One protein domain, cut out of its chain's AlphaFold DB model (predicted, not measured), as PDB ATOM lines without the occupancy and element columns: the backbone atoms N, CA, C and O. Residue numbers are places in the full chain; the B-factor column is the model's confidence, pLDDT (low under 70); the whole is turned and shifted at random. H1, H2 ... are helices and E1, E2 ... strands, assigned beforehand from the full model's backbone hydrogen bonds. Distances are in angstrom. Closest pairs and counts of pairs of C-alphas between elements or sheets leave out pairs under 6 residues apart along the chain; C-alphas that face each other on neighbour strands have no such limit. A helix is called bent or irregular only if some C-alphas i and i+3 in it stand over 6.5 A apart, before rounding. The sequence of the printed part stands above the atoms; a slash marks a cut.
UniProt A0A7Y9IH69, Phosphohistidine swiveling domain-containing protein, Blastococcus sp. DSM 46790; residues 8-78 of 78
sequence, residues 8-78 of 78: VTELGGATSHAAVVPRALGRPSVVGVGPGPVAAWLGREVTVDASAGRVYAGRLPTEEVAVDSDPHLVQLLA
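What this domain is: This is residues 8 to 78 of the 78 residues of the protein "Phosphohistidine swiveling domain-containing protein" of Blastococcus sp. DSM 46790 (UniProt A0A7Y9IH69). A small body holds a two-stranded hairpin, E2 and E3, with the short strand E1 between it and H1; H2 lies to one side, and from the body a long link, residues 58 to 70, leads to H3 at the far end. This link and H3 make much of the length of the elongated outline. The printed part has 71 residues, with three named helices and three named strands in the order H1, E1, H2, E2, E3, H3; the one sheet, in the order E2 - E3, is antiparallel. The class is mixed, helices and strands, with 29 residues, under half, in named elements. The whole is loose, with a radius of gyration of the C-alphas of 15.9 A and spans of 46 by 27 by 17 A.

Where its parts are: E2 is residues 46 to 49, 9.9 A long, beginning at C-alpha 46 (21.137, -31.426, -36.526). E3 is residues 54 to 57, 10.2 A. E1 is residues 29 to 31, 6.5 A. H1 is residues 17 to 24, 10.6 A, with C-alpha 17 at (25.871, -46.646, -51.358); it is neither bent nor irregular, but only just: C-alphas 18 and 21 are 6.3 A apart. H2 is residues 37 to 40, 5.1 A. H3 is residues 71 to 76, 8.9 A, ending at C-alpha 76 (49.962, -42.244, -28.988).

How they stand to each other: E2 and E3 form an antiparallel hairpin, with 159 degrees between their directions. C-alphas 48 and 55 face each other at 4.7 A. N 47 and O 56 are 2.9 A apart and N 56 and O 47 are 2.8 A apart, within hydrogen-bond range. The closest C-alphas of E1 and E3 are those of Val 30 and Arg 54, 7.2 A apart. Those of E1 and E2 are of Val 30 and Val 48, 7.6 A apart. E1 pairs with no named strand, but residues 8 to 9 pair with its residues 30 to 31, parallel. The closest C-alphas of H1 and E1 are those of Ala 19 and Ser 29, 5.9 A apart. H1 is apart from E2 and from E3. H2 is apart from H1, E1 and E3. H3 is apart from H1, E1, H2 and E2. Every O i to N i+4 pair is within hydrogen-bond range in H3 and 2 of 4 in H1; H2 is too short for such a pair.

The domain as a whole: The C-alphas of Gly 36 and Ala 78 are the two farthest apart, 47.8 A. The printed part has no cut; it ends at residue 78, the chain's last. The link from E3 to H3 is long, 13 residues; the four other links are tight. The mean pLDDT of the printed part is 94.2, and no printed residue is under 70.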
ATOM      1  N   VAL A   8      22.488 -38.581 -43.940       96.81
ATOM      2  CA  VAL A   8      21.348 -39.268 -43.327       96.81
ATOM      3  C   VAL A   8      20.345 -39.651 -44.404       96.81
ATOM      4  O   VAL A   8      20.000 -38.813 -45.238       96.81
ATOM      5  N   THR A   9      19.891 -40.905 -44.413       96.38
ATOM      6  CA  THR A   9      18.890 -41.386 -45.378       96.38
ATOM      7  C   THR A   9      17.775 -42.172 -44.703       96.38
ATOM      8  O   THR A   9      18.009 -42.953 -43.783       96.38
ATOM      9  N   GLU A  10      16.551 -42.006 -45.201       96.81
ATOM     10  CA  GLU A  10      15.368 -42.750 -44.734       96.81
ATOM     11  C   GLU A  10      15.424 -44.232 -45.119       96.81
ATOM     12  O   GLU A  10      14.921 -45.091 -44.400       96.81
ATOM     13  N   LEU A  11      16.088 -44.530 -46.240       96.50
ATOM     14  CA  LEU A  11      16.233 -45.863 -46.817       96.50
ATOM     15  C   LEU A  11      17.705 -46.279 -46.887       96.50
ATOM     16  O   LEU A  11      18.607 -45.438 -46.936       96.50
ATOM     17  N   GLY A  12      17.929 -47.588 -46.979       95.94
ATOM     18  CA  GLY A  12      19.247 -48.192 -47.152       95.94
ATOM     19  C   GLY A  12      19.753 -48.892 -45.894       95.94
ATOM     20  O   GLY A  12      19.494 -48.469 -44.776       95.94
ATOM     21  N   GLY A  13      20.479 -49.992 -46.100       96.12
ATOM     22  CA  GLY A  13      21.141 -50.745 -45.037       96.12
ATOM     23  C   GLY A  13      22.629 -50.416 -44.919       96.12
ATOM     24  O   GLY A  13      23.178 -49.618 -45.686       96.12
ATOM     25  N   ALA A  14      23.305 -51.098 -43.994       95.31
ATOM     26  CA  ALA A  14      24.719 -50.881 -43.687       95.31
ATOM     27  C   ALA A  14      25.670 -51.049 -44.892       95.31
ATOM     28  O   ALA A  14      26.754 -50.468 -44.880       95.31
ATOM     29  N   THR A  15      25.266 -51.782 -45.933       96.88
ATOM     30  CA  THR A  15      26.034 -52.034 -47.167       96.88
ATOM     31  C   THR A  15      25.584 -51.190 -48.367       96.88
ATOM     32  O   THR A  15      26.079 -51.373 -49.475       96.88
ATOM     33  N   SER A  16      24.651 -50.255 -48.178       97.62
ATOM     34  CA  SER A  16      24.169 -49.378 -49.252       97.62
ATOM     35  C   SER A  16      25.224 -48.360 -49.701       97.62
ATOM     36  O   SER A  16      26.155 -48.042 -48.959       97.62
ATOM     37  N   HIS A  17      25.036 -47.762 -50.884       97.06
ATOM     38  CA  HIS A  17      25.871 -46.646 -51.358       97.06
ATOM     39  C   HIS A  17      25.909 -45.492 -50.344       97.06
ATOM     40  O   HIS A  17      26.971 -44.939 -50.066       97.06
ATOM     41  N   ALA A  18      24.753 -45.195 -49.738       95.88
ATOM     42  CA  ALA A  18      24.601 -44.192 -48.694       95.88
ATOM     43  C   ALA A  18      25.432 -44.480 -47.441       95.88
ATOM     44  O   ALA A  18      25.762 -43.537 -46.746       95.88
ATOM     45  N   ALA A  19      25.815 -45.731 -47.179       96.56
ATOM     46  CA  ALA A  19      26.603 -46.110 -46.011       96.56
ATOM     47  C   ALA A  19      28.082 -46.373 -46.343       96.56
ATOM     48  O   ALA A  19      28.971 -45.990 -45.586       96.56
ATOM     49  N   VAL A  20      28.380 -47.040 -47.461       97.25
ATOM     50  CA  VAL A  20      29.752 -47.454 -47.810       97.25
ATOM     51  C   VAL A  20      30.590 -46.276 -48.307       97.25
ATOM     52  O   VAL A  20      31.739 -46.129 -47.892       97.25
ATOM     53  N   VAL A  21      30.024 -45.396 -49.137       97.19
ATOM     54  CA  VAL A  21      30.782 -44.268 -49.700       97.19
ATOM     55  C   VAL A  21      31.170 -43.236 -48.636       97.19
ATOM     56  O   VAL A  21      32.339 -42.854 -48.609       97.19
ATOM     57  N   PRO A  22      30.293 -42.809 -47.703       96.25
ATOM     58  CA  PRO A  22      30.708 -41.904 -46.630       96.25
ATOM     59  C   PRO A  22      31.804 -42.478 -45.736       96.25
ATOM     60  O   PRO A  22      32.709 -41.734 -45.371       96.25
ATOM     61  N   ARG A  23      31.789 -43.791 -45.454       94.19
ATOM     62  CA  ARG A  23      32.863 -44.448 -44.689       94.19
ATOM     63  C   ARG A  23      34.215 -44.321 -45.383       94.19
ATOM     64  O   ARG A  23      35.182 -43.939 -44.737       94.19
ATOM     65  N   ALA A  24      34.267 -44.564 -46.693       96.12
ATOM     66  CA  ALA A  24      35.491 -44.380 -47.476       96.12
ATOM     67  C   ALA A  24      35.969 -42.914 -47.500       96.12
ATOM     68  O   ALA A  24      37.158 -42.652 -47.638       96.12
ATOM     69  N   LEU A  25      35.050 -41.958 -47.341       95.56
ATOM     70  CA  LEU A  25      35.345 -40.524 -47.283       95.56
ATOM     71  C   LEU A  25      35.612 -40.003 -45.859       95.56
ATOM     72  O   LEU A  25      35.785 -38.796 -45.695       95.56
ATOM     73  N   GLY A  26      35.585 -40.860 -44.832       94.62
ATOM     74  CA  GLY A  26      35.726 -40.445 -43.430       94.62
ATOM     75  C   GLY A  26      34.576 -39.566 -42.926       94.62
ATOM     76  O   GLY A  26      34.781 -38.708 -42.071       94.62
ATOM     77  N   ARG A  27      33.367 -39.724 -43.479       96.44
ATOM     78  CA  ARG A  27      32.191 -38.912 -43.131       96.44
ATOM     79  C   ARG A  27      31.160 -39.738 -42.362       96.44
ATOM     80  O   ARG A  27      30.849 -40.853 -42.789       96.44
ATOM     81  N   PRO A  28      30.564 -39.189 -41.289       97.06
ATOM     82  CA  PRO A  28      29.481 -39.844 -40.565       97.06
ATOM     83  C   PRO A  28      28.295 -40.162 -41.479       97.06
ATOM     84  O   PRO A  28      27.911 -39.344 -42.323       97.06
ATOM     85  N   SER A  29      27.694 -41.336 -41.286       97.69
ATOM     86  CA  SER A  29      26.510 -41.751 -42.030       97.69
ATOM     87  C   SER A  29      25.544 -42.568 -41.182       97.69
ATOM     88  O   SER A  29      25.941 -43.580 -40.608       97.69
ATOM     89  N   VAL A  30      24.268 -42.180 -41.190       97.56
ATOM     90  CA  VAL A  30      23.156 -42.928 -40.583       97.56
ATOM     91  C   VAL A  30      22.122 -43.211 -41.667       97.56
ATOM     92  O   VAL A  30      21.580 -42.297 -42.275       97.56
ATOM     93  N   VAL A  31      21.859 -44.481 -41.948       97.69
ATOM     94  CA  VAL A  31      20.962 -44.896 -43.036       97.69
ATOM     95  C   VAL A  31      19.797 -45.697 -42.479       97.69
ATOM     96  O   VAL A  31      19.936 -46.336 -41.438       97.69
ATOM     97  N   GLY A  32      18.664 -45.678 -43.174       96.75
ATOM     98  CA  GLY A  32      17.493 -46.445 -42.763       96.75
ATOM     99  C   GLY A  32      16.778 -45.857 -41.544       96.75
ATOM    100  O   GLY A  32      16.272 -46.621 -40.728       96.75
ATOM    101  N   VAL A  33      16.727 -44.524 -41.400       95.88
ATOM    102  CA  VAL A  33      16.064 -43.864 -40.247       95.88
ATOM    103  C   VAL A  33      14.530 -43.943 -40.273       95.88
ATOM    104  O   VAL A  33      13.871 -43.434 -39.368       95.88
ATOM    105  N   GLY A  34      13.954 -44.581 -41.295       95.06
ATOM    106  CA  GLY A  34      12.514 -44.639 -41.516       95.06
ATOM    107  C   GLY A  34      11.967 -43.393 -42.227       95.06
ATOM    108  O   GLY A  34      12.703 -42.430 -42.447       95.06
ATOM    109  N   PRO A  35      10.687 -43.421 -42.634       94.56
ATOM    110  CA  PRO A  35      10.085 -42.379 -43.465       94.56
ATOM    111  C   PRO A  35       9.648 -41.152 -42.655       94.56
ATOM    112  O   PRO A  35       8.993 -41.295 -41.620       94.56
ATOM    113  N   GLY A  36       9.946 -39.944 -43.148       92.69
ATOM    114  CA  GLY A  36       9.468 -38.667 -42.601       92.69
ATOM    115  C   GLY A  36      10.515 -37.770 -41.915       92.69
ATOM    116  O   GLY A  36      10.463 -36.552 -42.127       92.69
ATOM    117  N   PRO A  37      11.466 -38.289 -41.106       90.56
ATOM    118  CA  PRO A  37      12.379 -37.450 -40.333       90.56
ATOM    119  C   PRO A  37      13.232 -36.515 -41.187       90.56
ATOM    120  O   PRO A  37      13.427 -35.359 -40.815       90.56
ATOM    121  N   VAL A  38      13.710 -36.975 -42.350       92.44
ATOM    122  CA  VAL A  38      14.629 -36.181 -43.178       92.44
ATOM    123  C   VAL A  38      13.931 -34.935 -43.719       92.44
ATOM    124  O   VAL A  38      14.501 -33.845 -43.659       92.44
ATOM    125  N   ALA A  39      12.680 -35.063 -44.169       93.19
ATOM    126  CA  ALA A  39      11.879 -33.918 -44.601       93.19
ATOM    127  C   ALA A  39      11.625 -32.926 -43.451       93.19
ATOM    128  O   ALA A  39      11.736 -31.715 -43.642       93.19
ATOM    129  N   ALA A  40      11.359 -33.429 -42.240       93.00
ATOM    130  CA  ALA A  40      11.122 -32.609 -41.047       93.00
ATOM    131  C   ALA A  40      12.371 -31.857 -40.531       93.00
ATOM    132  O   ALA A  40      12.253 -30.962 -39.682       93.00
ATOM    133  N   TRP A  41      13.563 -32.214 -41.016       94.31
ATOM    134  CA  TRP A  41      14.837 -31.582 -40.660       94.31
ATOM    135  C   TRP A  41      15.390 -30.645 -41.736       94.31
ATOM    136  O   TRP A  41      16.407 -29.994 -41.501       94.31
ATOM    137  N   LEU A  42      14.742 -30.535 -42.898       93.81
ATOM    138  CA  LEU A  42      15.188 -29.621 -43.949       93.81
ATOM    139  C   LEU A  42      15.290 -28.182 -43.424       93.81
ATOM    140  O   LEU A  42      14.383 -27.671 -42.771       93.81
ATOM    141  N   GLY A  43      16.428 -27.539 -43.696       94.75
ATOM    142  CA  GLY A  43      16.726 -26.181 -43.227       94.75
ATOM    143  C   GLY A  43      17.045 -26.065 -41.731       94.75
ATOM    144  O   GLY A  43      17.285 -24.957 -41.258       94.75
ATOM    145  N   ARG A  44      17.069 -27.174 -40.980       95.75
ATOM    146  CA  ARG A  44      17.369 -27.196 -39.542       95.75
ATOM    147  C   ARG A  44      18.769 -27.744 -39.295       95.75
ATOM    148  O   ARG A  44      19.244 -28.627 -40.004       95.75
ATOM    149  N   GLU A  45      19.421 -27.236 -38.255       96.50
ATOM    150  CA  GLU A  45      20.671 -27.815 -37.771       96.50
ATOM    151  C   GLU A  45      20.384 -29.103 -36.983       96.50
ATOM    152  O   GLU A  45      19.430 -29.170 -36.200       96.50
ATOM    153  N   VAL A  46      21.208 -30.127 -37.204       96.81
ATOM    154  CA  VAL A  46      21.137 -31.426 -36.526       96.81
ATOM    155  C   VAL A  46      22.539 -31.914 -36.179       96.81
ATOM    156  O   VAL A  46      23.505 -31.608 -36.884       96.81
ATOM    157  N   THR A  47      22.640 -32.723 -35.129       97.19
ATOM    158  CA  THR A  47      23.872 -33.428 -34.755       97.19
ATOM    159  C   THR A  47      23.736 -34.897 -35.121       97.19
ATOM    160  O   THR A  47      22.743 -35.533 -34.771       97.19
ATOM    161  N   VAL A  48      24.729 -35.445 -35.821       97.12
ATOM    162  CA  VAL A  48      24.728 -36.842 -36.273       97.12
ATOM    163  C   VAL A  48      25.788 -37.624 -35.511       97.12
ATOM    164  O   VAL A  48      26.979 -37.365 -35.666       97.12
ATOM    165  N   ASP A  49      25.345 -38.617 -34.746       96.44
ATOM    166  CA  ASP A  49      26.201 -39.612 -34.108       96.44
ATOM    167  C   ASP A  49      26.086 -40.932 -34.879       96.44
ATOM    168  O   ASP A  49      25.169 -41.733 -34.681       96.44
ATOM    169  N   ALA A  50      27.034 -41.152 -35.788       95.88
ATOM    170  CA  ALA A  50      27.074 -42.362 -36.599       95.88
ATOM    171  C   ALA A  50      27.614 -43.590 -35.846       95.88
ATOM    172  O   ALA A  50      27.497 -44.697 -36.368       95.88
ATOM    173  N   SER A  51      28.175 -43.419 -34.641       94.62
ATOM    174  CA  SER A  51      28.617 -44.542 -33.803       94.62
ATOM    175  C   SER A  51      27.430 -45.226 -33.122       94.62
ATOM    176  O   SER A  51      27.353 -46.452 -33.100       94.62
ATOM    177  N   ALA A  52      26.452 -44.434 -32.664       95.69
ATOM    178  CA  ALA A  52      25.209 -44.922 -32.071       95.69
ATOM    179  C   ALA A  52      24.038 -45.008 -33.071       95.69
ATOM    180  O   ALA A  52      22.962 -45.488 -32.711       95.69
ATOM    181  N   GLY A  53      24.213 -44.511 -34.301       95.50
ATOM    182  CA  GLY A  53      23.156 -44.454 -35.315       95.50
ATOM    183  C   GLY A  53      22.044 -43.453 -34.979       95.50
ATOM    184  O   GLY A  53      20.884 -43.693 -35.310       95.50
ATOM    185  N   ARG A  54      22.372 -42.354 -34.289       95.75
ATOM    186  CA  ARG A  54      21.403 -41.377 -33.767       95.75
ATOM    187  C   ARG A  54      21.536 -40.020 -34.450       95.75
ATOM    188  O   ARG A  54      22.625 -39.591 -34.825       95.75
ATOM    189  N   VAL A  55      20.406 -39.329 -34.564       96.50
ATOM    190  CA  VAL A  55      20.329 -37.947 -35.047       96.50
ATOM    191  C   VAL A  55      19.588 -37.121 -34.007       96.50
ATOM    192  O   VAL A  55      18.478 -37.468 -33.607       96.50
ATOM    193  N   TYR A  56      20.212 -36.035 -33.566       96.12
ATOM    194  CA  TYR A  56      19.688 -35.137 -32.547       96.12
ATOM    195  C   TYR A  56      19.324 -33.789 -33.164       96.12
ATOM    196  O   TYR A  56      19.964 -33.329 -34.112       96.12
ATOM    197  N   ALA A  57      18.299 -33.141 -32.615       95.19
ATOM    198  CA  ALA A  57      17.922 -31.797 -33.026       95.19
ATOM    199  C   ALA A  57      18.942 -30.766 -32.522       95.19
ATOM    200  O   ALA A  57      19.328 -30.794 -31.354       95.19
ATOM    201  N   GLY A  58      19.324 -29.827 -33.390       96.00
ATOM    202  CA  GLY A  58      20.280 -28.775 -33.064       96.00
ATOM    203  C   GLY A  58      21.721 -29.273 -32.950       96.00
ATOM    204  O   GLY A  58      22.040 -30.435 -33.218       96.00
ATOM    205  N   ARG A  59      22.599 -28.352 -32.558       95.69
ATOM    206  CA  ARG A  59      24.007 -28.608 -32.262       95.69
ATOM    207  C   ARG A  59      24.168 -28.994 -30.800       95.69
ATOM    208  O   ARG A  59      23.924 -28.175 -29.918       95.69
ATOM    209  N   LEU A  60      24.585 -30.232 -30.555       95.31
ATOM    210  CA  LEU A  60      24.961 -30.665 -29.215       95.31
ATOM    211  C   LEU A  60      26.318 -30.057 -28.830       95.31
ATOM    212  O   LEU A  60      27.199 -29.958 -29.690       95.31
ATOM    213  N   PRO A  61      26.501 -29.652 -27.561       93.50
ATOM    214  CA  PRO A  61      27.808 -29.250 -27.068       93.50
ATOM    215  C   PRO A  61      28.754 -30.454 -27.088       93.50
ATOM    216  O   PRO A  61      28.371 -31.568 -26.731       93.50
ATOM    217  N   THR A  62      29.988 -30.219 -27.516       89.19
ATOM    218  CA  THR A  62      31.073 -31.202 -27.482       89.19
ATOM    219  C   THR A  62      32.157 -30.693 -26.552       89.19
ATOM    220  O   THR A  62      32.479 -29.505 -26.592       89.19
ATOM    221  N   GLU A  63      32.734 -31.583 -25.757       89.38
ATOM    222  CA  GLU A  63      33.907 -31.272 -24.946       89.38
ATOM    223  C   GLU A  63      35.168 -31.674 -25.706       89.38
ATOM    224  O   GLU A  63      35.239 -32.752 -26.300       89.38
ATOM    225  N   GLU A  64      36.150 -30.778 -25.728       85.94
ATOM    226  CA  GLU A  64      37.468 -31.078 -26.271       85.94
ATOM    227  C   GLU A  64      38.246 -31.896 -25.240       85.94
ATOM    228  O   GLU A  64      38.299 -31.544 -24.061       85.94
ATOM    229  N   VAL A  65      38.825 -33.012 -25.677       86.62
ATOM    230  CA  VAL A  65      39.599 -33.875 -24.786       86.62
ATOM    231  C   VAL A  65      40.978 -33.253 -24.581       86.62
ATOM    232  O   VAL A  65      41.738 -33.089 -25.536       86.62
ATOM    233  N   ALA A  66      41.310 -32.927 -23.332       88.94
ATOM    234  CA  ALA A  66      42.629 -32.434 -22.961       88.94
ATOM    235  C   ALA A  66      43.651 -33.581 -23.039       88.94
ATOM    236  O   ALA A  66      43.641 -34.502 -22.223       88.94
ATOM    237  N   VAL A  67      44.512 -33.546 -24.059       89.31
ATOM    238  CA  VAL A  67      45.485 -34.611 -24.365       89.31
ATOM    239  C   VAL A  67      46.436 -34.876 -23.199       89.31
ATOM    240  O   VAL A  67      46.754 -36.024 -22.915       89.31
ATOM    241  N   ASP A  68      46.868 -33.822 -22.515       90.69
ATOM    242  CA  ASP A  68      47.764 -33.882 -21.356       90.69
ATOM    243  C   ASP A  68      47.146 -34.586 -20.137       90.69
ATOM    244  O   ASP A  68      47.876 -35.054 -19.261       90.69
ATOM    245  N   SER A  69      45.817 -34.694 -20.089       89.50
ATOM    246  CA  SER A  69      45.082 -35.338 -19.000       89.50
ATOM    247  C   SER A  69      44.874 -36.847 -19.185       89.50
ATOM    248  O   SER A  69      44.523 -37.524 -18.218       89.50
ATOM    249  N   ASP A  70      45.119 -37.394 -20.385       91.50
ATOM    250  CA  ASP A  70      44.942 -38.819 -20.689       91.50
ATOM    251  C   ASP A  70      46.294 -39.497 -21.010       91.50
ATOM    252  O   ASP A  70      46.906 -39.225 -22.050       91.50
ATOM    253  N   PRO A  71      46.774 -40.432 -20.165       91.06
ATOM    254  CA  PRO A  71      48.079 -41.070 -20.348       91.06
ATOM    255  C   PRO A  71      48.168 -41.927 -21.621       91.06
ATOM    256  O   PRO A  71      49.260 -42.098 -22.166       91.06
ATOM    257  N   HIS A  72      47.049 -42.458 -22.118       92.44
ATOM    258  CA  HIS A  72      47.022 -43.235 -23.355       92.44
ATOM    259  C   HIS A  72      47.110 -42.332 -24.588       92.44
ATOM    260  O   HIS A  72      47.772 -42.699 -25.561       92.44
ATOM    261  N   LEU A  73      46.495 -41.145 -24.545       90.75
ATOM    262  CA  LEU A  73      46.627 -40.157 -25.622       90.75
ATOM    263  C   LEU A  73      48.042 -39.584 -25.694       90.75
ATOM    264  O   LEU A  73      48.587 -39.465 -26.791       90.75
ATOM    265  N   VAL A  74      48.667 -39.307 -24.544       93.06
ATOM    266  CA  VAL A  74      50.079 -38.891 -24.488       93.06
ATOM    267  C   VAL A  74      50.984 -39.937 -25.147       93.06
ATOM    268  O   VAL A  74      51.852 -39.582 -25.940       93.06
ATOM    269  N   GLN A  75      50.758 -41.228 -24.878       94.06
ATOM    270  CA  GLN A  75      51.556 -42.312 -25.458       94.06
ATOM    271  C   GLN A  75      51.401 -42.432 -26.985       94.06
ATOM    272  O   GLN A  75      52.360 -42.791 -27.659       94.06
ATOM    273  N   LEU A  76      50.215 -42.156 -27.541       91.75
ATOM    274  CA  LEU A  76      49.962 -42.244 -28.988       91.75
ATOM    275  C   LEU A  76      50.638 -41.135 -29.807       91.75
ATOM    276  O   LEU A  76      50.774 -41.284 -31.021       91.75
ATOM    277  N   LEU A  77      51.004 -40.023 -29.168       88.31
ATOM    278  CA  LEU A  77      51.618 -38.861 -29.816       88.31
ATOM    279  C   LEU A  77      53.149 -38.812 -29.673       88.31
ATOM    280  O   LEU A  77      53.765 -37.902 -30.232       88.31
ATOM    281  N   ALA A  78      53.741 -39.748 -28.926       78.44
ATOM    282  CA  ALA A  78      55.187 -39.923 -28.782       78.44
ATOM    283  C   ALA A  78      55.780 -40.721 -29.955       78.44
ATOM    284  O   ALA A  78      56.897 -40.359 -30.391       78.44
TER     285      ALA A  78